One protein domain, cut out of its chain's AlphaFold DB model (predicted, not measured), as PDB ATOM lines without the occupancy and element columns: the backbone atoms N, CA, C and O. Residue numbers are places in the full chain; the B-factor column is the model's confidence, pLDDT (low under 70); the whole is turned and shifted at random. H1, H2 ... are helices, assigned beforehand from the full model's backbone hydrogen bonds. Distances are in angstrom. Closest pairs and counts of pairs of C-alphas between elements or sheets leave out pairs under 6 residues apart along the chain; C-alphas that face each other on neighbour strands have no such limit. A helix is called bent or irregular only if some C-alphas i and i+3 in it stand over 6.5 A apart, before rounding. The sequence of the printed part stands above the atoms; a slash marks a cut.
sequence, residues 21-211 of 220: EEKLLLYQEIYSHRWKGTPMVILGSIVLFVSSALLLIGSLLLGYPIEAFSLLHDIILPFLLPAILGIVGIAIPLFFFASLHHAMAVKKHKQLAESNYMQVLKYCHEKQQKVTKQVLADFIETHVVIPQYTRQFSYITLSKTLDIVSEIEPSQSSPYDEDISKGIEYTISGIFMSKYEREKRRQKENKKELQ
ATOM      1  N   GLU A  21     235.064 159.423 194.878       91.12
ATOM      2  CA  GLU A  21     234.612 159.276 193.489       91.12
ATOM      3  C   GLU A  21     233.590 160.353 193.113       91.12
ATOM      4  O   GLU A  21     233.732 161.013 192.086       91.12
ATOM      5  N   GLU A  22     232.610 160.616 193.980       92.25
ATOM      6  CA  GLU A  22     231.612 161.673 193.770       92.25
ATOM      7  C   GLU A  22     232.253 163.062 193.709       92.25
ATOM      8  O   GLU A  22     231.905 163.890 192.867       92.25
ATOM      9  N   LYS A  23     233.243 163.316 194.568       92.75
ATOM     10  CA  LYS A  23     234.019 164.559 194.547       92.75
ATOM     11  C   LYS A  23     234.819 164.720 193.249       92.75
ATOM     12  O   LYS A  23     234.869 165.819 192.694       92.75
ATOM     13  N   LEU A  24     235.399 163.636 192.729       92.81
ATOM     14  CA  LEU A  24     236.073 163.630 191.425       92.81
ATOM     15  C   LEU A  24     235.103 163.890 190.268       92.81
ATOM     16  O   LEU A  24     235.440 164.656 189.362       92.81
ATOM     17  N   LEU A  25     233.903 163.311 190.309       93.56
ATOM     18  CA  LEU A  25     232.852 163.594 189.330       93.56
ATOM     19  C   LEU A  25     232.464 165.077 189.366       93.56
ATOM     20  O   LEU A  25     232.485 165.734 188.325       93.56
ATOM     21  N   LEU A  26     232.234 165.646 190.556       93.12
ATOM     22  CA  LEU A  26     231.963 167.080 190.702       93.12
ATOM     23  C   LEU A  26     233.099 167.939 190.139       93.12
ATOM     24  O   LEU A  26     232.837 168.932 189.460       93.12
ATOM     25  N   TYR A  27     234.358 167.566 190.377       93.62
ATOM     26  CA  TYR A  27     235.511 168.259 189.799       93.62
ATOM     27  C   TYR A  27     235.476 168.263 188.263       93.62
ATOM     28  O   TYR A  27     235.621 169.324 187.648       93.62
ATOM     29  N   GLN A  28     235.233 167.107 187.641       93.56
ATOM     30  CA  GLN A  28     235.131 166.991 186.184       93.56
ATOM     31  C   GLN A  28     233.961 167.805 185.623       93.56
ATOM     32  O   GLN A  28     234.104 168.491 184.608       93.56
ATOM     33  N   GLU A  29     232.812 167.791 186.295       93.31
ATOM     34  CA  GLU A  29     231.641 168.565 185.890       93.31
ATOM     35  C   GLU A  29     231.870 170.075 186.019       93.31
ATOM     36  O   GLU A  29     231.528 170.831 185.109       93.31
ATOM     37  N   ILE A  30     232.482 170.533 187.115       92.69
ATOM     38  CA  ILE A  30     232.854 171.943 187.302       92.69
ATOM     39  C   ILE A  30     233.803 172.386 186.187       92.69
ATOM     40  O   ILE A  30     233.621 173.456 185.600       92.69
ATOM     41  N   TYR A  31     234.803 171.561 185.876       91.88
ATOM     42  CA  TYR A  31     235.741 171.830 184.794       91.88
ATOM     43  C   TYR A  31     235.029 171.900 183.435       91.88
ATOM     44  O   TYR A  31     235.235 172.853 182.684       91.88
ATOM     45  N   SER A  32     234.124 170.959 183.153       93.44
ATOM     46  CA  SER A  32     233.298 170.934 181.939       93.44
ATOM     47  C   SER A  32     232.446 172.198 181.793       93.44
ATOM     48  O   SER A  32     232.425 172.815 180.727       93.44
ATOM     49  N   HIS A  33     231.797 172.653 182.869       91.88
ATOM     50  CA  HIS A  33     231.023 173.895 182.856       91.88
ATOM     51  C   HIS A  33     231.886 175.127 182.583       91.88
ATOM     52  O   HIS A  33     231.480 175.986 181.800       91.88
ATOM     53  N   ARG A  34     233.092 175.208 183.164       88.62
ATOM     54  CA  ARG A  34     234.039 176.289 182.848       88.62
ATOM     55  C   ARG A  34     234.441 176.263 181.375       88.62
ATOM     56  O   ARG A  34     234.371 177.295 180.718       88.62
ATOM     57  N   TRP A  35     234.776 175.093 180.837       91.19
ATOM     58  CA  TRP A  35     235.165 174.947 179.431       91.19
ATOM     59  C   TRP A  35     234.059 175.287 178.436       91.19
ATOM     60  O   TRP A  35     234.358 175.776 177.353       91.19
ATOM     61  N   LYS A  36     232.792 175.073 178.797       90.56
ATOM     62  CA  LYS A  36     231.652 175.480 177.964       90.56
ATOM     63  C   LYS A  36     231.338 176.971 178.095       90.56
ATOM     64  O   LYS A  36     231.042 177.616 177.097       90.56
ATOM     65  N   GLY A  37     231.426 177.527 179.304       91.12
ATOM     66  CA  GLY A  37     231.084 178.926 179.573       91.12
ATOM     67  C   GLY A  37     232.148 179.935 179.129       91.12
ATOM     68  O   GLY A  37     231.807 180.976 178.576       91.12
ATOM     69  N   THR A  38     233.439 179.650 179.331       91.94
ATOM     70  CA  THR A  38     234.520 180.610 179.042       91.94
ATOM     71  C   THR A  38     234.568 181.055 177.572       91.94
ATOM     72  O   THR A  38     234.619 182.264 177.342       91.94
ATOM     73  N   PRO A  39     234.484 180.158 176.568       94.44
ATOM     74  CA  PRO A  39     234.446 180.574 175.167       94.44
ATOM     75  C   PRO A  39     233.243 181.465 174.841       94.44
ATOM     76  O   PRO A  39     233.381 182.408 174.069       94.44
ATOM     77  N   MET A  40     232.084 181.211 175.460       94.50
ATOM     78  CA  MET A  40     230.881 182.026 175.258       94.50
ATOM     79  C   MET A  40     231.076 183.458 175.760       94.50
ATOM     80  O   MET A  40     230.677 184.390 175.069       94.50
ATOM     81  N   VAL A  41     231.735 183.647 176.912       95.25
ATOM     82  CA  VAL A  41     232.082 184.990 177.413       95.25
ATOM     83  C   VAL A  41     233.023 185.695 176.443       95.25
ATOM     84  O   VAL A  41     232.768 186.836 176.086       95.25
ATOM     85  N   ILE A  42     234.078 185.016 175.979       96.31
ATOM     86  CA  ILE A  42     235.065 185.611 175.064       96.31
ATOM     87  C   ILE A  42     234.392 186.053 173.758       96.31
ATOM     88  O   ILE A  42     234.540 187.204 173.347       96.31
ATOM     89  N   LEU A  43     233.620 185.164 173.126       96.19
ATOM     90  CA  LEU A  43     232.898 185.478 171.892       96.19
ATOM     91  C   LEU A  43     231.850 186.573 172.114       96.19
ATOM     92  O   LEU A  43     231.779 187.516 171.328       96.19
ATOM     93  N   GLY A  44     231.088 186.494 173.207       96.25
ATOM     94  CA  GLY A  44     230.107 187.509 173.586       96.25
ATOM     95  C   GLY A  44     230.743 188.886 173.776       96.25
ATOM     96  O   GLY A  44     230.216 189.874 173.273       96.25
ATOM     97  N   SER A  45     231.911 188.958 174.419       97.25
ATOM     98  CA  SER A  45     232.665 190.201 174.612       97.25
ATOM     99  C   SER A  45     233.173 190.798 173.300       97.25
ATOM    100  O   SER A  45     233.079 192.011 173.124       97.25
ATOM    101  N   ILE A  46     233.669 189.975 172.369       97.75
ATOM    102  CA  ILE A  46     234.111 190.447 171.046       97.75
ATOM    103  C   ILE A  46     232.927 191.035 170.275       97.75
ATOM    104  O   ILE A  46     233.011 192.155 169.771       97.75
ATOM    105  N   VAL A  47     231.807 190.307 170.215       97.38
ATOM    106  CA  VAL A  47     230.601 190.763 169.509       97.38
ATOM    107  C   VAL A  47     230.043 192.032 170.144       97.38
ATOM    108  O   VAL A  47     229.678 192.960 169.422       97.38
ATOM    109  N   LEU A  48     230.011 192.099 171.477       97.69
ATOM    110  CA  LEU A  48     229.576 193.289 172.200       97.69
ATOM    111  C   LEU A  48     230.461 194.487 171.856       97.69
ATOM    112  O   LEU A  48     229.929 195.531 171.505       97.69
ATOM    113  N   PHE A  49     231.786 194.330 171.887       98.06
ATOM    114  CA  PHE A  49     232.722 195.407 171.567       98.06
ATOM    115  C   PHE A  49     232.526 195.942 170.143       98.06
ATOM    116  O   PHE A  49     232.379 197.150 169.951       98.06
ATOM    117  N   VAL A  50     232.460 195.048 169.148       97.38
ATOM    118  CA  VAL A  50     232.228 195.431 167.745       97.38
ATOM    119  C   VAL A  50     230.874 196.125 167.591       97.38
ATOM    120  O   VAL A  50     230.786 197.182 166.968       97.38
ATOM    121  N   SER A  51     229.824 195.579 168.204       97.44
ATOM    122  CA  SER A  51     228.483 196.166 168.140       97.44
ATOM    123  C   SER A  51     228.427 197.529 168.832       97.44
ATOM    124  O   SER A  51     227.828 198.460 168.311       97.44
ATOM    125  N   SER A  52     229.099 197.704 169.970       96.81
ATOM    126  CA  SER A  52     229.206 199.002 170.639       96.81
ATOM    127  C   SER A  52     229.927 200.032 169.769       96.81
ATOM    128  O   SER A  52     229.464 201.166 169.680       96.81
ATOM    129  N   ALA A  53     231.008 199.652 169.080       97.31
ATOM    130  CA  ALA A  53     231.695 200.545 168.149       97.31
ATOM    131  C   ALA A  53     230.782 200.969 166.984       97.31
ATOM    132  O   ALA A  53     230.696 202.156 166.671       97.31
ATOM    133  N   LEU A  54     230.046 200.025 166.389       96.19
ATOM    134  CA  LEU A  54     229.075 200.315 165.329       96.19
ATOM    135  C   LEU A  54     227.927 201.208 165.820       96.19
ATOM    136  O   LEU A  54     227.569 202.161 165.131       96.19
ATOM    137  N   LEU A  55     227.388 200.963 167.021       95.56
ATOM    138  CA  LEU A  55     226.381 201.839 167.629       95.56
ATOM    139  C   LEU A  55     226.912 203.260 167.808       95.56
ATOM    140  O   LEU A  55     226.200 204.209 167.489       95.56
ATOM    141  N   LEU A  56     228.142 203.417 168.303       95.19
ATOM    142  CA  LEU A  56     228.753 204.730 168.507       95.19
ATOM    143  C   LEU A  56     228.911 205.477 167.182       95.19
ATOM    144  O   LEU A  56     228.491 206.628 167.086       95.19
ATOM    145  N   ILE A  57     229.444 204.815 166.151       92.94
ATOM    146  CA  ILE A  57     229.590 205.402 164.813       92.94
ATOM    147  C   ILE A  57     228.220 205.804 164.253       92.94
ATOM    148  O   ILE A  57     228.036 206.952 163.854       92.94
ATOM    149  N   GLY A  58     227.235 204.901 164.284       91.12
ATOM    150  CA  GLY A  58     225.884 205.186 163.797       91.12
ATOM    151  C   GLY A  58     225.202 206.327 164.560       91.12
ATOM    152  O   GLY A  58     224.539 207.164 163.954       91.12
ATOM    153  N   SER A  59     225.406 206.407 165.875       89.75
ATOM    154  CA  SER A  59     224.849 207.472 166.721       89.75
ATOM    155  C   SER A  59     225.472 208.835 166.415       89.75
ATOM    156  O   SER A  59     224.760 209.834 166.355       89.75
ATOM    157  N   LEU A  60     226.787 208.882 166.179       90.12
ATOM    158  CA  LEU A  60     227.476 210.109 165.772       90.12
ATOM    159  C   LEU A  60     226.992 210.596 164.402       90.12
ATOM    160  O   LEU A  60     226.735 211.786 164.238       90.12
ATOM    161  N   LEU A  61     226.813 209.680 163.447       86.94
ATOM    162  CA  LEU A  61     226.316 210.006 162.108       86.94
ATOM    163  C   LEU A  61     224.859 210.493 162.126       86.94
ATOM    164  O   LEU A  61     224.517 211.396 161.371       86.94
ATOM    165  N   LEU A  62     224.009 209.967 163.018       83.88
ATOM    166  CA  LEU A  62     222.651 210.497 163.219       83.88
ATOM    167  C   LEU A  62     222.651 211.952 163.717       83.88
ATOM    168  O   LEU A  62     221.758 212.718 163.366       83.88
ATOM    169  N   GLY A  63     223.628 212.324 164.547       78.38
ATOM    170  CA  GLY A  63     223.745 213.668 165.117       78.38
ATOM    171  C   GLY A  63     224.336 214.715 164.168       78.38
ATOM    172  O   GLY A  63     224.280 215.903 164.483       78.38
ATOM    173  N   TYR A  64     224.892 214.302 163.025       76.88
ATOM    174  CA  TYR A  64     225.508 215.190 162.040       76.88
ATOM    175  C   TYR A  64     224.832 214.998 160.674       76.88
ATOM    176  O   TYR A  64     225.318 214.219 159.852       76.88
ATOM    177  N   PRO A  65     223.683 215.655 160.421       63.38
ATOM    178  CA  PRO A  65     222.945 215.480 159.177       63.38
ATOM    179  C   PRO A  65     223.753 216.056 158.011       63.38
ATOM    180  O   PRO A  65     223.852 217.267 157.835       63.38
ATOM    181  N   ILE A  66     224.348 215.174 157.212       69.00
ATOM    182  CA  ILE A  66     224.996 215.539 155.954       69.00
ATOM    183  C   ILE A  66     223.902 215.527 154.885       69.00
ATOM    184  O   ILE A  66     223.281 214.492 154.657       69.00
ATOM    185  N   GLU A  67     223.679 216.659 154.213       69.00
ATOM    186  CA  GLU A  67     222.584 216.881 153.243       69.00
ATOM    187  C   GLU A  67     222.576 215.912 152.035       69.00
ATOM    188  O   GLU A  67     221.638 215.916 151.244       69.00
ATOM    189  N   ALA A  68     223.584 215.041 151.909       68.81
ATOM    190  CA  ALA A  68     223.723 214.036 150.855       68.81
ATOM    191  C   ALA A  68     223.582 212.570 151.328       68.81
ATOM    192  O   ALA A  68     223.732 211.665 150.511       68.81
ATOM    193  N   PHE A  69     223.320 212.315 152.616       75.06
ATOM    194  CA  PHE A  69     223.260 210.956 153.173       75.06
ATOM    195  C   PHE A  69     221.818 210.448 153.309       75.06
ATOM    196  O   PHE A  69     220.945 211.103 153.881       75.06
ATOM    197  N   SER A  70     221.572 209.226 152.841       83.06
ATOM    198  CA  SER A  70     220.361 208.471 153.136       83.06
ATOM    199  C   SER A  70     220.467 207.861 154.527       83.06
ATOM    200  O   SER A  70     221.196 206.898 154.751       83.06
ATOM    201  N   LEU A  71     219.670 208.360 155.469       83.62
ATOM    202  CA  LEU A  71     219.653 207.865 156.849       83.62
ATOM    203  C   LEU A  71     219.440 206.342 156.939       83.62
ATOM    204  O   LEU A  71     220.040 205.670 157.776       83.62
ATOM    205  N   LEU A  72     218.619 205.772 156.053       86.19
ATOM    206  CA  LEU A  72     218.366 204.333 156.045       86.19
ATOM    207  C   LEU A  72     219.565 203.533 155.512       86.19
ATOM    208  O   LEU A  72     219.973 202.565 156.153       86.19
ATOM    209  N   HIS A  73     220.112 203.923 154.357       87.56
ATOM    210  CA  HIS A  73     221.130 203.141 153.644       87.56
ATOM    211  C   HIS A  73     222.551 203.410 154.135       87.56
ATOM    212  O   HIS A  73     223.362 202.488 154.146       87.56
ATOM    213  N   ASP A  74     222.829 204.624 154.599       85.88
ATOM    214  CA  ASP A  74     224.178 205.043 154.973       85.88
ATOM    215  C   ASP A  74     224.410 205.005 156.488       85.88
ATOM    216  O   ASP A  74     225.557 205.011 156.930       85.88
ATOM    217  N   ILE A  75     223.343 204.944 157.300       86.31
ATOM    218  CA  ILE A  75     223.446 204.985 158.769       86.31
ATOM    219  C   ILE A  75     222.784 203.768 159.429       86.31
ATOM    220  O   ILE A  75     223.451 203.005 160.132       86.31
ATOM    221  N   ILE A  76     221.480 203.551 159.211       88.62
ATOM    222  CA  ILE A  76     220.746 202.474 159.896       88.62
ATOM    223  C   ILE A  76     221.246 201.094 159.465       88.62
ATOM    224  O   ILE A  76     221.664 200.311 160.314       88.62
ATOM    225  N   LEU A  77     221.191 200.783 158.168       91.25
ATOM    226  CA  LEU A  77     221.561 199.472 157.628       91.25
ATOM    227  C   LEU A  77     223.020 199.063 157.912       91.25
ATOM    228  O   LEU A  77     223.220 197.918 158.309       91.25
ATOM    229  N   PRO A  78     224.031 199.934 157.739       92.12
ATOM    230  CA  PRO A  78     225.428 199.534 157.917       92.12
ATOM    231  C   PRO A  78     225.911 199.577 159.371       92.12
ATOM    232  O   PRO A  78     226.825 198.830 159.715       92.12
ATOM    233  N   PHE A  79     225.319 200.416 160.229       93.25
ATOM    234  CA  PHE A  79     225.815 200.616 161.594       93.25
ATOM    235  C   PHE A  79     224.800 200.202 162.656       93.25
ATOM    236  O   PHE A  79     225.059 199.281 163.427       93.25
ATOM    237  N   LEU A  80     223.636 200.852 162.708       92.94
ATOM    238  CA  LEU A  80     222.724 200.695 163.847       92.94
ATOM    239  C   LEU A  80     222.043 199.325 163.873       92.94
ATOM    240  O   LEU A  80     222.018 198.672 164.914       92.94
ATOM    241  N   LEU A  81     221.519 198.868 162.737       93.94
ATOM    242  CA  LEU A  81     220.837 197.583 162.628       93.94
ATOM    243  C   LEU A  81     221.760 196.396 162.966       93.94
ATOM    244  O   LEU A  81     221.402 195.631 163.863       93.94
ATOM    245  N   PRO A  82     222.939 196.219 162.333       95.00
ATOM    246  CA  PRO A  82     223.830 195.106 162.656       95.00
ATOM    247  C   PRO A  82     224.334 195.177 164.095       95.00
ATOM    248  O   PRO A  82     224.512 194.137 164.720       95.00
ATOM    249  N   ALA A  83     224.500 196.376 164.656       95.88
ATOM    250  CA  ALA A  83     224.892 196.522 166.045       95.88
ATOM    251  C   ALA A  83     223.795 196.088 167.029       95.88
ATOM    252  O   ALA A  83     224.066 195.340 167.969       95.88
ATOM    253  N   ILE A  84     222.545 196.500 166.798       95.94
ATOM    254  CA  ILE A  84     221.402 196.068 167.615       95.94
ATOM    255  C   ILE A  84     221.218 194.552 167.498       95.94
ATOM    256  O   ILE A  84     221.065 193.875 168.515       95.94
ATOM    257  N   LEU A  85     221.286 194.002 166.282       96.62
ATOM    258  CA  LEU A  85     221.189 192.558 166.055       96.62
ATOM    259  C   LEU A  85     222.352 191.795 166.699       96.62
ATOM    260  O   LEU A  85     222.128 190.740 167.288       96.62
ATOM    261  N   GLY A  86     223.572 192.329 166.650       96.19
ATOM    262  CA  GLY A  86     224.735 191.747 167.318       96.19
ATOM    263  C   GLY A  86     224.575 191.716 168.838       96.19
ATOM    264  O   GLY A  86     224.852 190.699 169.471       96.19
ATOM    265  N   ILE A  87     224.050 192.788 169.438       96.56
ATOM    266  CA  ILE A  87     223.812 192.849 170.887       96.56
ATOM    267  C   ILE A  87     222.678 191.908 171.290       96.56
ATOM    268  O   ILE A  87     222.875 191.018 172.118       96.56
ATOM    269  N   VAL A  88     221.494 192.097 170.708       96.94
ATOM    270  CA  VAL A  88     220.270 191.409 171.135       96.94
ATOM    271  C   VAL A  88     220.254 189.958 170.669       96.94
ATOM    272  O   VAL A  88     219.870 189.072 171.428       96.94
ATOM    273  N   GLY A  89     220.686 189.703 169.436       94.94
ATOM    274  CA  GLY A  89     220.630 188.383 168.817       94.94
ATOM    275  C   GLY A  89     221.807 187.474 169.158       94.94
ATOM    276  O   GLY A  89     221.666 186.259 169.048       94.94
ATOM    277  N   ILE A  90     222.957 188.024 169.568       95.44
ATOM    278  CA  ILE A  90     224.173 187.227 169.788       95.44
ATOM    279  C   ILE A  90     224.762 187.462 171.180       95.44
ATOM    280  O   ILE A  90     224.849 186.519 171.967       95.44
ATOM    281  N   ALA A  91     225.153 188.695 171.513       96.12
ATOM    282  CA  ALA A  91     225.882 188.965 172.752       96.12
ATOM    283  C   ALA A  91     225.056 188.612 173.999       96.12
ATOM    284  O   ALA A  91     225.541 187.882 174.863       96.12
ATOM    285  N   ILE A  92     223.800 189.069 174.079       96.00
ATOM    286  CA  ILE A  92     222.910 188.782 175.216       96.00
ATOM    287  C   ILE A  92     222.703 187.266 175.402       96.00
ATOM    288  O   ILE A  92     222.971 186.782 176.507       96.00
ATOM    289  N   PRO A  93     222.302 186.485 174.376       96.56
ATOM    290  CA  PRO A  93     222.206 185.030 174.496       96.56
ATOM    291  C   PRO A  93     223.503 184.369 174.968       96.56
ATOM    292  O   PRO A  93     223.466 183.536 175.873       96.56
ATOM    293  N   LEU A  94     224.658 184.753 174.414       96.12
ATOM    294  CA  LEU A  94     225.947 184.178 174.811       96.12
ATOM    295  C   LEU A  94     226.269 184.447 176.284       96.12
ATOM    296  O   LEU A  94     226.663 183.522 176.997       96.12
ATOM    297  N   PHE A  95     226.057 185.675 176.766       96.31
ATOM    298  CA  PHE A  95     226.251 185.995 178.181       96.31
ATOM    299  C   PHE A  95     225.256 185.266 179.085       96.31
ATOM    300  O   PHE A  95     225.635 184.832 180.173       96.31
ATOM    301  N   PHE A  96     224.011 185.081 178.640       96.12
ATOM    302  CA  PHE A  96     223.018 184.304 179.376       96.12
ATOM    303  C   PHE A  96     223.427 182.827 179.513       96.12
ATOM    304  O   PHE A  96     223.411 182.272 180.609       96.12
ATOM    305  N   PHE A  97     223.867 182.181 178.431       94.31
ATOM    306  CA  PHE A  97     224.342 180.795 178.509       94.31
ATOM    307  C   PHE A  97     225.638 180.664 179.320       94.31
ATOM    308  O   PHE A  97     225.791 179.722 180.104       94.31
ATOM    309  N   ALA A  98     226.550 181.631 179.198       94.50
ATOM    310  CA  ALA A  98     227.758 181.677 180.008       94.50
ATOM    311  C   ALA A  98     227.444 181.804 181.506       94.50
ATOM    312  O   ALA A  98     228.040 181.093 182.321       94.50
ATOM    313  N   SER A  99     226.497 182.672 181.876       93.94
ATOM    314  CA  SER A  99     226.094 182.867 183.271       93.94
ATOM    315  C   SER A  99     225.414 181.623 183.840       93.94
ATOM    316  O   SER A  99     225.696 181.246 184.976       93.94
ATOM    317  N   LEU A 100     224.622 180.908 183.034       95.31
ATOM    318  CA  LEU A 100     224.018 179.634 183.419       95.31
ATOM    319  C   LEU A 100     225.080 178.566 183.721       95.31
ATOM    320  O   LEU A 100     225.028 177.913 184.765       95.31
ATOM    321  N   HIS A 101     226.093 178.421 182.862       93.50
ATOM    322  CA  HIS A 101     227.212 177.513 183.128       93.50
ATOM    323  C   HIS A 101     228.040 177.932 184.347       93.50
ATOM    324  O   HIS A 101     228.443 177.075 185.137       93.50
ATOM    325  N   HIS A 102     228.253 179.234 184.542       92.44
ATOM    326  CA  HIS A 102     228.924 179.747 185.730       92.44
ATOM    327  C   HIS A 102     228.134 179.429 187.009       92.44
ATOM    328  O   HIS A 102     228.702 178.883 187.954       92.44
ATOM    329  N   ALA A 103     226.823 179.681 187.026       93.62
ATOM    330  CA  ALA A 103     225.953 179.394 188.162       93.62
ATOM    331  C   ALA A 103     225.940 177.896 188.513       93.62
ATOM    332  O   ALA A 103     226.043 177.533 189.686       93.62
ATOM    333  N   MET A 104     225.897 177.014 187.507       93.75
ATOM    334  CA  MET A 104     225.999 175.565 187.717       93.75
ATOM    335  C   MET A 104     227.347 175.164 188.328       93.75
ATOM    336  O   MET A 104     227.380 174.387 189.284       93.75
ATOM    337  N   ALA A 105     228.454 175.722 187.830       92.81
ATOM    338  CA  ALA A 105     229.781 175.479 188.394       92.81
ATOM    339  C   ALA A 105     229.888 175.976 189.845       92.81
ATOM    340  O   ALA A 105     230.456 175.284 190.689       92.81
ATOM    341  N   VAL A 106     229.320 177.146 190.155       92.25
ATOM    342  CA  VAL A 106     229.287 177.706 191.516       92.25
ATOM    343  C   VAL A 106     228.466 176.825 192.455       92.25
ATOM    344  O   VAL A 106     228.944 176.517 193.545       92.25
ATOM    345  N   LYS A 107     227.287 176.355 192.027       93.19
ATOM    346  CA  LYS A 107     226.449 175.437 192.815       93.19
ATOM    347  C   LYS A 107     227.189 174.138 193.144       93.19
ATOM    348  O   LYS A 107     227.206 173.724 194.299       93.19
ATOM    349  N   LYS A 108     227.849 173.527 192.155       93.69
ATOM    350  CA  LYS A 108     228.644 172.301 192.353       93.69
ATOM    351  C   LYS A 108     229.852 172.540 193.265       93.69
ATOM    352  O   LYS A 108     230.149 171.718 194.124       93.69
ATOM    353  N   HIS A 109     230.515 173.687 193.128       92.88
ATOM    354  CA  HIS A 109     231.577 174.090 194.047       92.88
ATOM    355  C   HIS A 109     231.074 174.257 195.487       92.88
ATOM    356  O   HIS A 109     231.784 173.858 196.405       92.88
ATOM    357  N   LYS A 110     229.877 174.829 195.686       92.19
ATOM    358  CA  LYS A 110     229.255 174.961 197.011       92.19
ATOM    359  C   LYS A 110     228.989 173.586 197.622       92.19
ATOM    360  O   LYS A 110     229.457 173.327 198.719       92.19
ATOM    361  N   GLN A 111     228.369 172.679 196.867       93.25
ATOM    362  CA  GLN A 111     228.120 171.301 197.304       93.25
ATOM    363  C   GLN A 111     229.413 170.573 197.716       93.25
ATOM    364  O   GLN A 111     229.465 169.915 198.754       93.25
ATOM    365  N   LEU A 112     230.482 170.710 196.924       93.69
ATOM    366  CA  LEU A 112     231.785 170.134 197.259       93.69
ATOM    367  C   LEU A 112     232.355 170.739 198.550       93.69
ATOM    368  O   LEU A 112     232.900 170.026 199.389       93.69
ATOM    369  N   ALA A 113     232.231 172.054 198.706       93.31
ATOM    370  CA  ALA A 113     232.750 172.770 199.854       93.31
ATOM    371  C   ALA A 113     231.975 172.447 201.149       93.31
ATOM    372  O   ALA A 113     232.615 172.251 202.180       93.31
ATOM    373  N   GLU A 114     230.649 172.288 201.081       92.44
ATOM    374  CA  GLU A 114     229.797 171.825 202.190       92.44
ATOM    375  C   GLU A 114     230.191 170.409 202.613       92.44
ATOM    376  O   GLU A 114     230.431 170.147 203.790       92.44
ATOM    377  N   SER A 115     230.354 169.502 201.645       92.75
ATOM    378  CA  SER A 115     230.812 168.141 201.929       92.75
ATOM    379  C   SER A 115     232.200 168.113 202.573       92.75
ATOM    380  O   SER A 115     232.452 167.252 203.415       92.75
ATOM    381  N   ASN A 116     233.110 169.002 202.167       93.56
ATOM    382  CA  ASN A 116     234.436 169.097 202.769       93.56
ATOM    383  C   ASN A 116     234.353 169.579 204.215       93.56
ATOM    384  O   ASN A 116     234.973 168.967 205.080       93.56
ATOM    385  N   TYR A 117     233.564 170.622 204.485       93.00
ATOM    386  CA  TYR A 117     233.322 171.092 205.847       93.00
ATOM    387  C   TYR A 117     232.759 169.967 206.724       93.00
ATOM    388  O   TYR A 117     233.342 169.656 207.760       93.00
ATOM    389  N   MET A 118     231.714 169.272 206.262       91.56
ATOM    390  CA  MET A 118     231.099 168.167 207.007       91.56
ATOM    391  C   MET A 118     232.075 167.016 207.273       91.56
ATOM    392  O   MET A 118     232.048 166.424 208.348       91.56
ATOM    393  N   GLN A 119     232.972 166.710 206.331       92.44
ATOM    394  CA  GLN A 119     234.004 165.690 206.531       92.44
ATOM    395  C   GLN A 119     235.011 166.088 207.617       92.44
ATOM    396  O   GLN A 119     235.389 165.253 208.438       92.44
ATOM    397  N   VAL A 120     235.447 167.352 207.629       91.69
ATOM    398  CA  VAL A 120     236.374 167.870 208.645       91.69
ATOM    399  C   VAL A 120     235.690 167.943 210.011       91.69
ATOM    400  O   VAL A 120     236.260 167.498 211.003       91.69
ATOM    401  N   LEU A 121     234.449 168.426 210.059       90.69
ATOM    402  CA  LEU A 121     233.646 168.485 211.276       90.69
ATOM    403  C   LEU A 121     233.439 167.088 211.877       90.69
ATOM    404  O   LEU A 121     233.671 166.890 213.071       90.69
ATOM    405  N   LYS A 122     233.083 166.099 211.046       90.31
ATOM    406  CA  LYS A 122     232.961 164.697 211.462       90.31
ATOM    407  C   LYS A 122     234.263 164.179 212.077       90.31
ATOM    408  O   LYS A 122     234.228 163.594 213.156       90.31
ATOM    409  N   TYR A 123     235.405 164.453 211.445       90.31
ATOM    410  CA  TYR A 123     236.714 164.080 211.985       90.31
ATOM    411  C   TYR A 123     236.987 164.716 213.360       90.31
ATOM    412  O   TYR A 123     237.470 164.036 214.266       90.31
ATOM    413  N   CYS A 124     236.634 165.991 213.551       88.62
ATOM    414  CA  CYS A 124     236.770 166.662 214.846       88.62
ATOM    415  C   CYS A 124     235.901 166.013 215.935       88.62
ATOM    416  O   CYS A 124     236.391 165.766 217.038       88.62
ATOM    417  N   HIS A 125     234.646 165.674 215.625       87.25
ATOM    418  CA  HIS A 125     233.757 164.988 216.569       87.25
ATOM    419  C   HIS A 125     234.244 163.578 216.929       87.25
ATOM    420  O   HIS A 125     234.188 163.195 218.099       87.25
ATOM    421  N   GLU A 126     234.751 162.816 215.957       87.06
ATOM    422  CA  GLU A 126     235.281 161.464 216.178       87.06
ATOM    423  C   GLU A 126     236.561 161.467 217.021       87.06
ATOM    424  O   GLU A 126     236.798 160.542 217.799       87.06
ATOM    425  N   LYS A 127     237.394 162.508 216.901       81.69
ATOM    426  CA  LYS A 127     238.684 162.562 217.592       81.69
ATOM    427  C   LYS A 127     238.593 162.833 219.093       81.69
ATOM    428  O   LYS A 127     239.575 162.498 219.751       81.69
ATOM    429  N   GLN A 128     237.484 163.378 219.620       62.31
ATOM    430  CA  GLN A 128     237.146 163.686 221.039       62.31
ATOM    431  C   GLN A 128     238.210 164.406 221.915       62.31
ATOM    432  O   GLN A 128     237.885 164.927 222.980       62.31
ATOM    433  N   GLN A 129     239.471 164.469 221.493       63.72
ATOM    434  CA  GLN A 129     240.588 165.196 222.079       63.72
ATOM    435  C   GLN A 129     240.841 166.485 221.295       63.72
ATOM    436  O   GLN A 129     240.443 166.620 220.140       63.72
ATOM    437  N   LYS A 130     241.559 167.419 221.928       68.50
ATOM    438  CA  LYS A 130     241.929 168.722 221.364       68.50
ATOM    439  C   LYS A 130     242.672 168.542 220.031       68.50
ATOM    440  O   LYS A 130     243.853 168.194 220.014       68.50
ATOM    441  N   VAL A 131     241.971 168.759 218.920       75.56
ATOM    442  CA  VAL A 131     242.541 168.665 217.576       75.56
ATOM    443  C   VAL A 131     243.426 169.884 217.360       75.56
ATOM    444  O   VAL A 131     242.953 171.016 217.358       75.56
ATOM    445  N   THR A 132     244.734 169.679 217.217       81.25
ATOM    446  CA  THR A 132     245.634 170.796 216.925       81.25
ATOM    447  C   THR A 132     245.484 171.225 215.471       81.25
ATOM    448  O   THR A 132     245.200 170.420 214.580       81.25
ATOM    449  N   LYS A 133     245.762 172.504 215.213       84.19
ATOM    450  CA  LYS A 133     245.778 173.093 213.869       84.19
ATOM    451  C   LYS A 133     246.566 172.256 212.850       84.19
ATOM    452  O   LYS A 133     246.136 172.125 211.710       84.19
ATOM    453  N   GLN A 134     247.706 171.691 213.252       84.00
ATOM    454  CA  GLN A 134     248.552 170.874 212.373       84.00
ATOM    455  C   GLN A 134     247.926 169.519 212.051       84.00
ATOM    456  O   GLN A 134     247.916 169.124 210.892       84.00
ATOM    457  N   VAL A 135     247.353 168.840 213.050       86.69
ATOM    458  CA  VAL A 135     246.648 167.566 212.838       86.69
ATOM    459  C   VAL A 135     245.474 167.762 211.883       86.69
ATOM    460  O   VAL A 135     245.227 166.920 211.023       86.69
ATOM    461  N   LEU A 136     244.770 168.888 212.010       89.94
ATOM    462  CA  LEU A 136     243.657 169.207 211.129       89.94
ATOM    463  C   LEU A 136     244.116 169.544 209.711       89.94
ATOM    464  O   LEU A 136     243.530 169.054 208.751       89.94
ATOM    465  N   ALA A 137     245.187 170.325 209.568       88.31
ATOM    466  CA  ALA A 137     245.775 170.616 208.266       88.31
ATOM    467  C   ALA A 137     246.274 169.350 207.555       88.31
ATOM    468  O   ALA A 137     245.986 169.158 206.376       88.31
ATOM    469  N   ASP A 138     246.963 168.461 208.272       88.69
ATOM    470  CA  ASP A 138     247.433 167.189 207.722       88.69
ATOM    471  C   ASP A 138     246.247 166.317 207.279       88.69
ATOM    472  O   ASP A 138     246.285 165.729 206.196       88.69
ATOM    473  N   PHE A 139     245.156 166.275 208.056       91.94
ATOM    474  CA  PHE A 139     243.918 165.599 207.657       91.94
ATOM    475  C   PHE A 139     243.302 166.215 206.392       91.94
ATOM    476  O   PHE A 139     242.950 165.487 205.463       91.94
ATOM    477  N   ILE A 140     243.211 167.546 206.315       92.88
ATOM    478  CA  ILE A 140     242.674 168.251 205.145       92.88
ATOM    479  C   ILE A 140     243.519 167.942 203.901       92.88
ATOM    480  O   ILE A 140     242.965 167.587 202.861       92.88
ATOM    481  N   GLU A 141     244.849 168.016 203.996       89.00
ATOM    482  CA  GLU A 141     245.749 167.721 202.874       89.00
ATOM    483  C   GLU A 141     245.645 166.271 202.382       89.00
ATOM    484  O   GLU A 141     245.822 166.024 201.191       89.00
ATOM    485  N   THR A 142     245.370 165.321 203.278       87.00
ATOM    486  CA  THR A 142     245.400 163.884 202.961       87.00
ATOM    487  C   THR A 142     244.038 163.293 202.595       87.00
ATOM    488  O   THR A 142     243.988 162.376 201.778       87.00
ATOM    489  N   HIS A 143     242.943 163.797 203.171       88.31
ATOM    490  CA  HIS A 143     241.607 163.190 203.052       88.31
ATOM    491  C   HIS A 143     240.547 164.112 202.439       88.31
ATOM    492  O   HIS A 143     239.519 163.625 201.961       88.31
ATOM    493  N   VAL A 144     240.758 165.432 202.458       90.06
ATOM    494  CA  VAL A 144     239.798 166.414 201.919       90.06
ATOM    495  C   VAL A 144     240.244 166.898 200.544       90.06
ATOM    496  O   VAL A 144     239.437 166.979 199.614       90.06
ATOM    497  N   VAL A 145     241.536 167.194 200.396       89.69
ATOM    498  CA  VAL A 145     242.141 167.549 199.115       89.69
ATOM    499  C   VAL A 145     242.449 166.278 198.338       89.69
ATOM    500  O   VAL A 145     243.304 165.483 198.714       89.69
ATOM    501  N   ILE A 146     241.763 166.105 197.215       90.38
ATOM    502  CA  ILE A 146     241.960 164.944 196.357       90.38
ATOM    503  C   ILE A 146     243.245 165.125 195.528       90.38
ATOM    504  O   ILE A 146     243.406 166.176 194.900       90.38
ATOM    505  N   PRO A 147     244.154 164.130 195.468       87.88
ATOM    506  CA  PRO A 147     245.438 164.249 194.764       87.88
ATOM    507  C   PRO A 147     245.334 164.619 193.278       87.88
ATOM    508  O   PRO A 147     246.245 165.228 192.722       87.88
ATOM    509  N   GLN A 148     244.231 164.250 192.627       91.25
ATOM    510  CA  GLN A 148     243.952 164.533 191.219       91.25
ATOM    511  C   GLN A 148     243.571 166.001 190.965       91.25
ATOM    512  O   GLN A 148     243.515 166.433 189.810       91.25
ATOM    513  N   TYR A 149     243.287 166.782 192.009       91.94
ATOM    514  CA  TYR A 149     242.986 168.198 191.865       91.94
ATOM    515  C   TYR A 149     244.230 168.992 191.482       91.94
ATOM    516  O   TYR A 149     245.328 168.799 192.005       91.94
ATOM    517  N   THR A 150     244.048 169.969 190.595       93.19
ATOM    518  CA  THR A 150     245.080 170.985 190.386       93.19
ATOM    519  C   THR A 150     245.234 171.831 191.648       93.19
ATOM    520  O   THR A 150     244.261 172.079 192.361       93.19
ATOM    521  N   ARG A 151     246.438 172.364 191.897       92.75
ATOM    522  CA  ARG A 151     246.691 173.267 193.038       92.75
ATOM    523  C   ARG A 151     245.690 174.424 193.094       92.75
ATOM    524  O   ARG A 151     245.189 174.759 194.161       92.75
ATOM    525  N   GLN A 152     245.363 175.000 191.937       93.06
ATOM    526  CA  GLN A 152     244.399 176.093 191.836       93.06
ATOM    527  C   GLN A 152     242.976 175.650 192.195       93.06
ATOM    528  O   GLN A 152     242.260 176.390 192.865       93.06
ATOM    529  N   PHE A 153     242.562 174.446 191.794       93.62
ATOM    530  CA  PHE A 153     241.256 173.915 192.177       93.62
ATOM    531  C   PHE A 153     241.180 173.614 193.676       93.62
ATOM    532  O   PHE A 153     240.181 173.963 194.306       93.62
ATOM    533  N   SER A 154     242.238 173.042 194.259       94.00
ATOM    534  CA  SER A 154     242.334 172.815 195.706       94.00
ATOM    535  C   SER A 154     242.247 174.125 196.481       94.00
ATOM    536  O   SER A 154     241.501 174.202 197.452       94.00
ATOM    537  N   TYR A 155     242.932 175.175 196.012       94.94
ATOM    538  CA  TYR A 155     242.851 176.513 196.601       94.94
ATOM    539  C   TYR A 155     241.417 177.044 196.579       94.94
ATOM    540  O   TYR A 155     240.863 177.336 197.631       94.94
ATOM    541  N   ILE A 156     240.785 177.092 195.401       93.81
ATOM    542  CA  ILE A 156     239.419 177.622 195.249       93.81
ATOM    543  C   ILE A 156     238.424 176.835 196.106       93.81
ATOM    544  O   ILE A 156     237.539 177.420 196.723       93.81
ATOM    545  N   THR A 157     238.554 175.511 196.126       94.00
ATOM    546  CA  THR A 157     237.653 174.636 196.878       94.00
ATOM    547  C   THR A 157     237.791 174.858 198.378       94.00
ATOM    548  O   THR A 157     236.778 175.010 199.049       94.00
ATOM    549  N   LEU A 158     239.019 174.939 198.896       95.06
ATOM    550  CA  LEU A 158     239.252 175.201 200.315       95.06
ATOM    551  C   LEU A 158     238.845 176.618 200.722       95.06
ATOM    552  O   LEU A 158     238.253 176.778 201.782       95.06
ATOM    553  N   SER A 159     239.081 177.628 199.877       94.88
ATOM    554  CA  SER A 159     238.574 178.985 200.119       94.88
ATOM    555  C   SER A 159     237.051 178.996 200.223       94.88
ATOM    556  O   SER A 159     236.513 179.548 201.169       94.88
ATOM    557  N   LYS A 160     236.350 178.294 199.325       94.00
ATOM    558  CA  LYS A 160     234.889 178.162 199.418       94.00
ATOM    559  C   LYS A 160     234.428 177.397 200.654       94.00
ATOM    560  O   LYS A 160     233.359 177.682 201.174       94.00
ATOM    561  N   THR A 161     235.201 176.417 201.119       93.25
ATOM    562  CA  THR A 161     234.913 175.744 202.392       93.25
ATOM    563  C   THR A 161     235.063 176.716 203.563       93.25
ATOM    564  O   THR A 161     234.235 176.685 204.463       93.25
ATOM    565  N   LEU A 162     236.055 177.610 203.534       93.38
ATOM    566  CA  LEU A 162     236.221 178.658 204.546       93.38
ATOM    567  C   LEU A 162     235.067 179.676 204.528       93.38
ATOM    568  O   LEU A 162     234.586 180.062 205.594       93.38
ATOM    569  N   ASP A 163     234.592 180.056 203.336       92.12
ATOM    570  CA  ASP A 163     233.412 180.918 203.181       92.12
ATOM    571  C   ASP A 163     232.189 180.278 203.859       92.12
ATOM    572  O   ASP A 163     231.507 180.930 204.641       92.12
ATOM    573  N   ILE A 164     231.971 178.973 203.647       89.00
ATOM    574  CA  ILE A 164     230.869 178.239 204.287       89.00
ATOM    575  C   ILE A 164     230.974 178.287 205.805       89.00
ATOM    576  O   ILE A 164     229.968 178.566 206.439       89.00
ATOM    577  N   VAL A 165     232.158 178.046 206.379       87.19
ATOM    578  CA  VAL A 165     232.356 178.098 207.842       87.19
ATOM    579  C   VAL A 165     232.034 179.490 208.394       87.19
ATOM    580  O   VAL A 165     231.458 179.612 209.469       87.19
ATOM    581  N   SER A 166     232.361 180.540 207.639       84.12
ATOM    582  CA  SER A 166     232.120 181.933 208.036       84.12
ATOM    583  C   SER A 166     230.650 182.356 207.911       84.12
ATOM    584  O   SER A 166     230.223 183.289 208.587       84.12
ATOM    585  N   GLU A 167     229.881 181.693 207.043       86.00
ATOM    586  CA  GLU A 167     228.456 181.957 206.794       86.00
ATOM    587  C   GLU A 167     227.514 181.184 207.741       86.00
ATOM    588  O   GLU A 167     226.298 181.381 207.677       86.00
ATOM    589  N   ILE A 168     228.035 180.311 208.615       82.00
ATOM    590  CA  ILE A 168     227.219 179.531 209.559       82.00
ATOM    591  C   ILE A 168     226.547 180.468 210.567       82.00
ATOM    592  O   ILE A 168     227.194 181.288 211.224       82.00
ATOM    593  N   GLU A 169     225.229 180.328 210.725       78.31
ATOM    594  CA  GLU A 169     224.491 181.077 211.738       78.31
ATOM    595  C   GLU A 169     224.999 180.733 213.149       78.31
ATOM    596  O   GLU A 169     225.259 179.563 213.436       78.31
ATOM    597  N   PRO A 170     225.058 181.693 214.091       72.69
ATOM    598  CA  PRO A 170     225.527 181.424 215.454       72.69
ATOM    599  C   PRO A 170     224.791 180.266 216.150       72.69
ATOM    600  O   PRO A 170     225.385 179.533 216.938       72.69
ATOM    601  N   SER A 171     223.509 180.075 215.823       71.81
ATOM    602  CA  SER A 171     222.641 178.990 216.301       71.81
ATOM    603  C   SER A 171     223.060 177.592 215.825       71.81
ATOM    604  O   SER A 171     222.682 176.603 216.449       71.81
ATOM    605  N   GLN A 172     223.820 177.508 214.732       75.75
ATOM    606  CA  GLN A 172     224.301 176.277 214.099       75.75
ATOM    607  C   GLN A 172     225.824 176.118 214.217       75.75
ATOM    608  O   GLN A 172     226.379 175.160 213.676       75.75
ATOM    609  N   SER A 173     226.492 177.045 214.911       79.50
ATOM    610  CA  SER A 173     227.942 177.017 215.088       79.50
ATOM    611  C   SER A 173     228.386 175.788 215.879       79.50
ATOM    612  O   SER A 173     227.794 175.407 216.895       79.50
ATOM    613  N   SER A 174     229.446 175.155 215.396       82.50
ATOM    614  CA  SER A 174     230.123 174.066 216.078       82.50
ATOM    615  C   SER A 174     231.264 174.621 216.933       82.50
ATOM    616  O   SER A 174     231.956 175.556 216.520       82.50
ATOM    617  N   PRO A 175     231.563 174.012 218.098       85.12
ATOM    618  CA  PRO A 175     232.731 174.392 218.895       85.12
ATOM    619  C   PRO A 175     234.063 174.220 218.147       85.12
ATOM    620  O   PRO A 175     235.082 174.730 218.603       85.12
ATOM    621  N   TYR A 176     234.073 173.503 217.018       87.06
ATOM    622  CA  TYR A 176     235.268 173.245 216.218       87.06
ATOM    623  C   TYR A 176     235.485 174.248 215.076       87.06
ATOM    624  O   TYR A 176     236.536 174.196 214.440       87.06
ATOM    625  N   ASP A 177     234.552 175.165 214.801       88.75
ATOM    626  CA  ASP A 177     234.583 176.012 213.594       88.75
ATOM    627  C   ASP A 177     235.815 176.920 213.510       88.75
ATOM    628  O   ASP A 177     236.395 177.107 212.434       88.75
ATOM    629  N   GLU A 178     236.280 177.439 214.648       89.44
ATOM    630  CA  GLU A 178     237.491 178.261 214.705       89.44
ATOM    631  C   GLU A 178     238.749 177.438 214.379       89.44
ATOM    632  O   GLU A 178     239.614 177.873 213.610       89.44
ATOM    633  N   ASP A 179     238.850 176.225 214.928       90.06
ATOM    634  CA  ASP A 179     239.972 175.322 214.668       90.06
ATOM    635  C   ASP A 179     239.953 174.833 213.212       90.06
ATOM    636  O   ASP A 179     241.001 174.818 212.556       90.06
ATOM    637  N   ILE A 180     238.764 174.528 212.678       91.44
ATOM    638  CA  ILE A 180     238.525 174.179 211.271       91.44
ATOM    639  C   ILE A 180     238.989 175.300 210.350       91.44
ATOM    640  O   ILE A 180     239.790 175.048 209.446       91.44
ATOM    641  N   SER A 181     238.572 176.537 210.616       92.44
ATOM    642  CA  SER A 181     238.984 177.709 209.839       92.44
ATOM    643  C   SER A 181     240.507 177.855 209.818       92.44
ATOM    644  O   SER A 181     241.116 177.926 208.749       92.44
ATOM    645  N   LYS A 182     241.160 177.770 210.986       91.81
ATOM    646  CA  LYS A 182     242.629 177.846 211.099       91.81
ATOM    647  C   LYS A 182     243.346 176.704 210.376       91.81
ATOM    648  O   LYS A 182     244.430 176.920 209.823       91.81
ATOM    649  N   GLY A 183     242.788 175.493 210.396       91.88
ATOM    650  CA  GLY A 183     243.310 174.335 209.666       91.88
ATOM    651  C   GLY A 183     243.208 174.516 208.148       91.88
ATOM    652  O   GLY A 183     244.175 174.261 207.421       91.88
ATOM    653  N   ILE A 184     242.074 175.031 207.669       93.94
ATOM    654  CA  ILE A 184     241.846 175.344 206.254       93.94
ATOM    655  C   ILE A 184     242.796 176.454 205.790       93.94
ATOM    656  O   ILE A 184     243.508 176.267 204.805       93.94
ATOM    657  N   GLU A 185     242.894 177.570 206.514       93.44
ATOM    658  CA  GLU A 185     243.809 178.677 206.195       93.44
ATOM    659  C   GLU A 185     245.277 178.234 206.153       93.44
ATOM    660  O   GLU A 185     246.059 178.631 205.274       93.44
ATOM    661  N   TYR A 186     245.677 177.380 207.099       91.88
ATOM    662  CA  TYR A 186     247.013 176.796 207.100       91.88
ATOM    663  C   TYR A 186     247.269 175.978 205.838       91.88
ATOM    664  O   TYR A 186     248.309 176.145 205.198       91.88
ATOM    665  N   THR A 187     246.299 175.148 205.463       93.00
ATOM    666  CA  THR A 187     246.386 174.311 204.269       93.00
ATOM    667  C   THR A 187     246.456 175.171 203.010       93.00
ATOM    668  O   THR A 187     247.372 175.004 202.209       93.00
ATOM    669  N   ILE A 188     245.567 176.163 202.874       93.75
ATOM    670  CA  ILE A 188     245.535 177.126 201.761       93.75
ATOM    671  C   ILE A 188     246.897 177.791 201.571       93.75
ATOM    672  O   ILE A 188     247.447 177.786 200.468       93.75
ATOM    673  N   SER A 189     247.469 178.321 202.654       91.31
ATOM    674  CA  SER A 189     248.786 178.965 202.608       91.31
ATOM    675  C   SER A 189     249.910 177.990 202.232       91.31
ATOM    676  O   SER A 189     250.908 178.413 201.657       91.31
ATOM    677  N   GLY A 190     249.744 176.688 202.485       89.94
ATOM    678  CA  GLY A 190     250.677 175.640 202.077       89.94
ATOM    679  C   GLY A 190     250.595 175.235 200.599       89.94
ATOM    680  O   GLY A 190     251.609 174.809 200.045       89.94
ATOM    681  N   ILE A 191     249.449 175.379 199.922       91.75
ATOM    682  CA  ILE A 191     249.197 174.812 198.573       91.75
ATOM    683  C   ILE A 191     250.281 175.169 197.552       91.75
ATOM    684  O   ILE A 191     250.725 174.304 196.792       91.75
ATOM    685  N   PHE A 192     250.723 176.427 197.546       90.44
ATOM    686  CA  PHE A 192     251.709 176.932 196.589       90.44
ATOM    687  C   PHE A 192     253.149 176.924 197.118       90.44
ATOM    688  O   PHE A 192     254.069 177.197 196.352       90.44
ATOM    689  N   MET A 193     253.356 176.566 198.388       91.38
ATOM    690  CA  MET A 193     254.687 176.468 198.985       91.38
ATOM    691  C   MET A 193     255.433 175.223 198.501       91.38
ATOM    692  O   MET A 193     254.854 174.147 198.314       91.38
ATOM    693  N   SER A 194     256.750 175.357 198.367       89.75
ATOM    694  CA  SER A 194     257.648 174.221 198.167       89.75
ATOM    695  C   SER A 194     257.700 173.321 199.411       89.75
ATOM    696  O   SER A 194     257.411 173.751 200.529       89.75
ATOM    697  N   LYS A 195     258.134 172.060 199.249       87.38
ATOM    698  CA  LYS A 195     258.315 171.131 200.384       87.38
ATOM    699  C   LYS A 195     259.245 171.708 201.459       87.38
ATOM    700  O   LYS A 195     258.968 171.571 202.645       87.38
ATOM    701  N   TYR A 196     260.315 172.384 201.037       89.19
ATOM    702  CA  TYR A 196     261.275 173.015 201.942       89.19
ATOM    703  C   TYR A 196     260.642 174.146 202.766       89.19
ATOM    704  O   TYR A 196     260.836 174.217 203.977       89.19
ATOM    705  N   GLU A 197     259.851 175.017 202.134       89.94
ATOM    706  CA  GLU A 197     259.167 176.113 202.829       89.94
ATOM    707  C   GLU A 197     258.123 175.605 203.823       89.94
ATOM    708  O   GLU A 197     258.042 176.126 204.938       89.94
ATOM    709  N   ARG A 198     257.370 174.561 203.451       86.19
ATOM    710  CA  ARG A 198     256.409 173.912 204.354       86.19
ATOM    711  C   ARG A 198     257.103 173.346 205.589       86.19
ATOM    712  O   ARG A 198     256.678 173.627 206.707       86.19
ATOM    713  N   GLU A 199     258.203 172.623 205.396       86.25
ATOM    714  CA  GLU A 199     258.964 172.036 206.500       86.25
ATOM    715  C   GLU A 199     259.569 173.118 207.406       86.25
ATOM    716  O   GLU A 199     259.411 173.085 208.627       86.25
ATOM    717  N   LYS A 200     260.163 174.162 206.819       90.06
ATOM    718  CA  LYS A 200     260.681 175.316 207.569       90.06
ATOM    719  C   LYS A 200     259.591 176.002 208.398       90.06
ATOM    720  O   LYS A 200     259.844 176.409 209.536       90.06
ATOM    721  N   ARG A 201     258.380 176.144 207.849       86.69
ATOM    722  CA  ARG A 201     257.225 176.702 208.562       86.69
ATOM    723  C   ARG A 201     256.799 175.801 209.720       86.69
ATOM    724  O   ARG A 201     256.663 176.311 210.831       86.69
ATOM    725  N   ARG A 202     256.657 174.491 209.488       85.25
ATOM    726  CA  ARG A 202     256.300 173.502 210.519       85.25
ATOM    727  C   ARG A 202     257.296 173.531 211.679       85.25
ATOM    728  O   ARG A 202     256.897 173.667 212.830       85.25
ATOM    729  N   GLN A 203     258.598 173.556 211.391       87.38
ATOM    730  CA  GLN A 203     259.633 173.676 212.426       87.38
ATOM    731  C   GLN A 203     259.536 174.981 213.227       87.38
ATOM    732  O   GLN A 203     259.742 174.982 214.441       87.38
ATOM    733  N   LYS A 204     259.236 176.107 212.568       87.75
ATOM    734  CA  LYS A 204     259.095 177.410 213.234       87.75
ATOM    735  C   LYS A 204     257.871 177.450 214.149       87.75
ATOM    736  O   LYS A 204     257.956 178.030 215.228       87.75
ATOM    737  N   GLU A 205     256.754 176.867 213.726       84.00
ATOM    738  CA  GLU A 205     255.530 176.796 214.529       84.00
ATOM    739  C   GLU A 205     255.696 175.834 215.715       84.00
ATOM    740  O   GLU A 205     255.447 176.250 216.843       84.00
ATOM    741  N   ASN A 206     256.290 174.651 215.515       84.19
ATOM    742  CA  ASN A 206     256.602 173.712 216.606       84.19
ATOM    743  C   ASN A 206     257.495 174.345 217.681       84.19
ATOM    744  O   ASN A 206     257.251 174.195 218.875       84.19
ATOM    745  N   LYS A 207     258.515 175.110 217.270       86.00
ATOM    746  CA  LYS A 207     259.376 175.850 218.208       86.00
ATOM    747  C   LYS A 207     258.604 176.899 219.012       86.00
ATOM    748  O   LYS A 207     258.902 177.086 220.187       86.00
ATOM    749  N   LYS A 208     257.631 177.586 218.404       84.62
ATOM    750  CA  LYS A 208     256.799 178.583 219.098       84.62
ATOM    751  C   LYS A 208     255.850 177.933 220.103       84.62
ATOM    752  O   LYS A 208     255.728 178.443 221.210       84.62
ATOM    753  N   GLU A 209     255.223 176.818 219.738       80.62
ATOM    754  CA  GLU A 209     254.325 176.075 220.630       80.62
ATOM    755  C   GLU A 209     255.085 175.515 221.841       80.62
ATOM    756  O   GLU A 209     254.656 175.702 222.978       80.62
ATOM    757  N   LEU A 210     256.279 174.948 221.623       80.38
ATOM    758  CA  LEU A 210     257.167 174.495 222.701       80.38
ATOM    759  C   LEU A 210     257.567 175.634 223.653       80.38
ATOM    760  O   LEU A 210     257.559 175.449 224.867       80.38
ATOM    761  N   GLN A 211     257.874 176.823 223.121       82.69
ATOM    762  CA  GLN A 211     258.215 177.999 223.934       82.69
ATOM    763  C   GLN A 211     257.025 178.554 224.730       82.69
ATOM    764  O   GLN A 211     257.209 179.103 225.816       82.69
TER     765      GLN A 211
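Overview. This is residues 21 to 211 of the 220 residues of an uncharacterized protein of Chlamydia avium 10DC88 (UniProt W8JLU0). A long helical hairpin, H1 and the bent helix H2, has a small head of three shorter helices, H3, H4 and H5, packed on one side of H2b toward its far end, and H6 sits beyond H5 on the side away from the hairpin. The hairpin makes the long axis, and residues 63 to 68, at its turn, stick out at the end away from the head. The printed part has 191 residues with six named helices, H1 to H6 in chain order, and no named strand; the class is all helix. It is extended, with a radius of gyration of the C-alphas of 26.1 A and spans of 88 by 34 by 32 A.

Arrangement. H2, residues 71 to 127, is the hub and touches four other helices. By its hydrogen bonds it was assigned as one helix, but it is bent: C-alphas 78 and 81 are 6.9 A apart, and its arms H2a, residues 71 to 78, and H2b, residues 81 to 127, stand at a steep tilt of 43 degrees. Both arms are irregular, with C-alphas 74 and 77 at 6.7 A and C-alphas 89 and 92 at 6.8 A. H1, residues 21 to 63, touches H2b at a shallow tilt of 28 degrees, opposite ways, and their closest C-alphas, of Ser 51 and Ala 83, are 4.2 A apart. H1 and H2a form a helical hairpin; H1 touches H2a with residues 58 to 62 alone, the closest C-alphas being those of Gly 58 and Ile 75, 5.6 A. H4, residues 151 to 166, touches residues 109 to 117 of H2b, only just about perpendicular at 72 degrees, with the closest C-alphas those of Ala 113 and Thr 161, 4.5 A. H5, residues 177 to 191, forms a helical hairpin with H4 at a shallow tilt of 16 degrees; the closest C-alphas, of Tyr 155 and Ile 188, are 5.8 A apart. H3, residues 133 to 144, touches H5, with the closest C-alphas those of Ala 137 and Gly 183, 4.7 A. H6, residues 195 to 211, is close to H5 but not clearly touching, with the C-alphas of Gly 190 and Arg 198 closest at 6.4 A. Every O i to N i+4 pair is within hydrogen-bond range in H3, H4, H5 and H6, against 37 of 39 in H1, 41 of 43 in H2b and 1 of 4 in H2a, where 0 of 5 O i to N i+3 pairs are within range.

Along the chain. H2b is 67.6 A from first to last C-alpha, H2a 10.2 A and H1 62.3 A. H1 begins at C-alpha 21 (234.612, 159.276, 193.489), and H2b ends at C-alpha 127 (238.684, 162.562, 217.592). H3 measures 14.9 A, H4 22.6 A, H5 21.0 A and H6 24.5 A, the last ending at C-alpha 211 (258.215, 177.999, 223.934).

Size, cuts and confidence. The two C-alphas farthest apart, of Ala 68 and Leu 210, are 88.6 A apart. The printed part has no cut, and no link is long. The mean pLDDT of the printed part is 89.7; residues 65 to 68 and 128 to 130 are under 70.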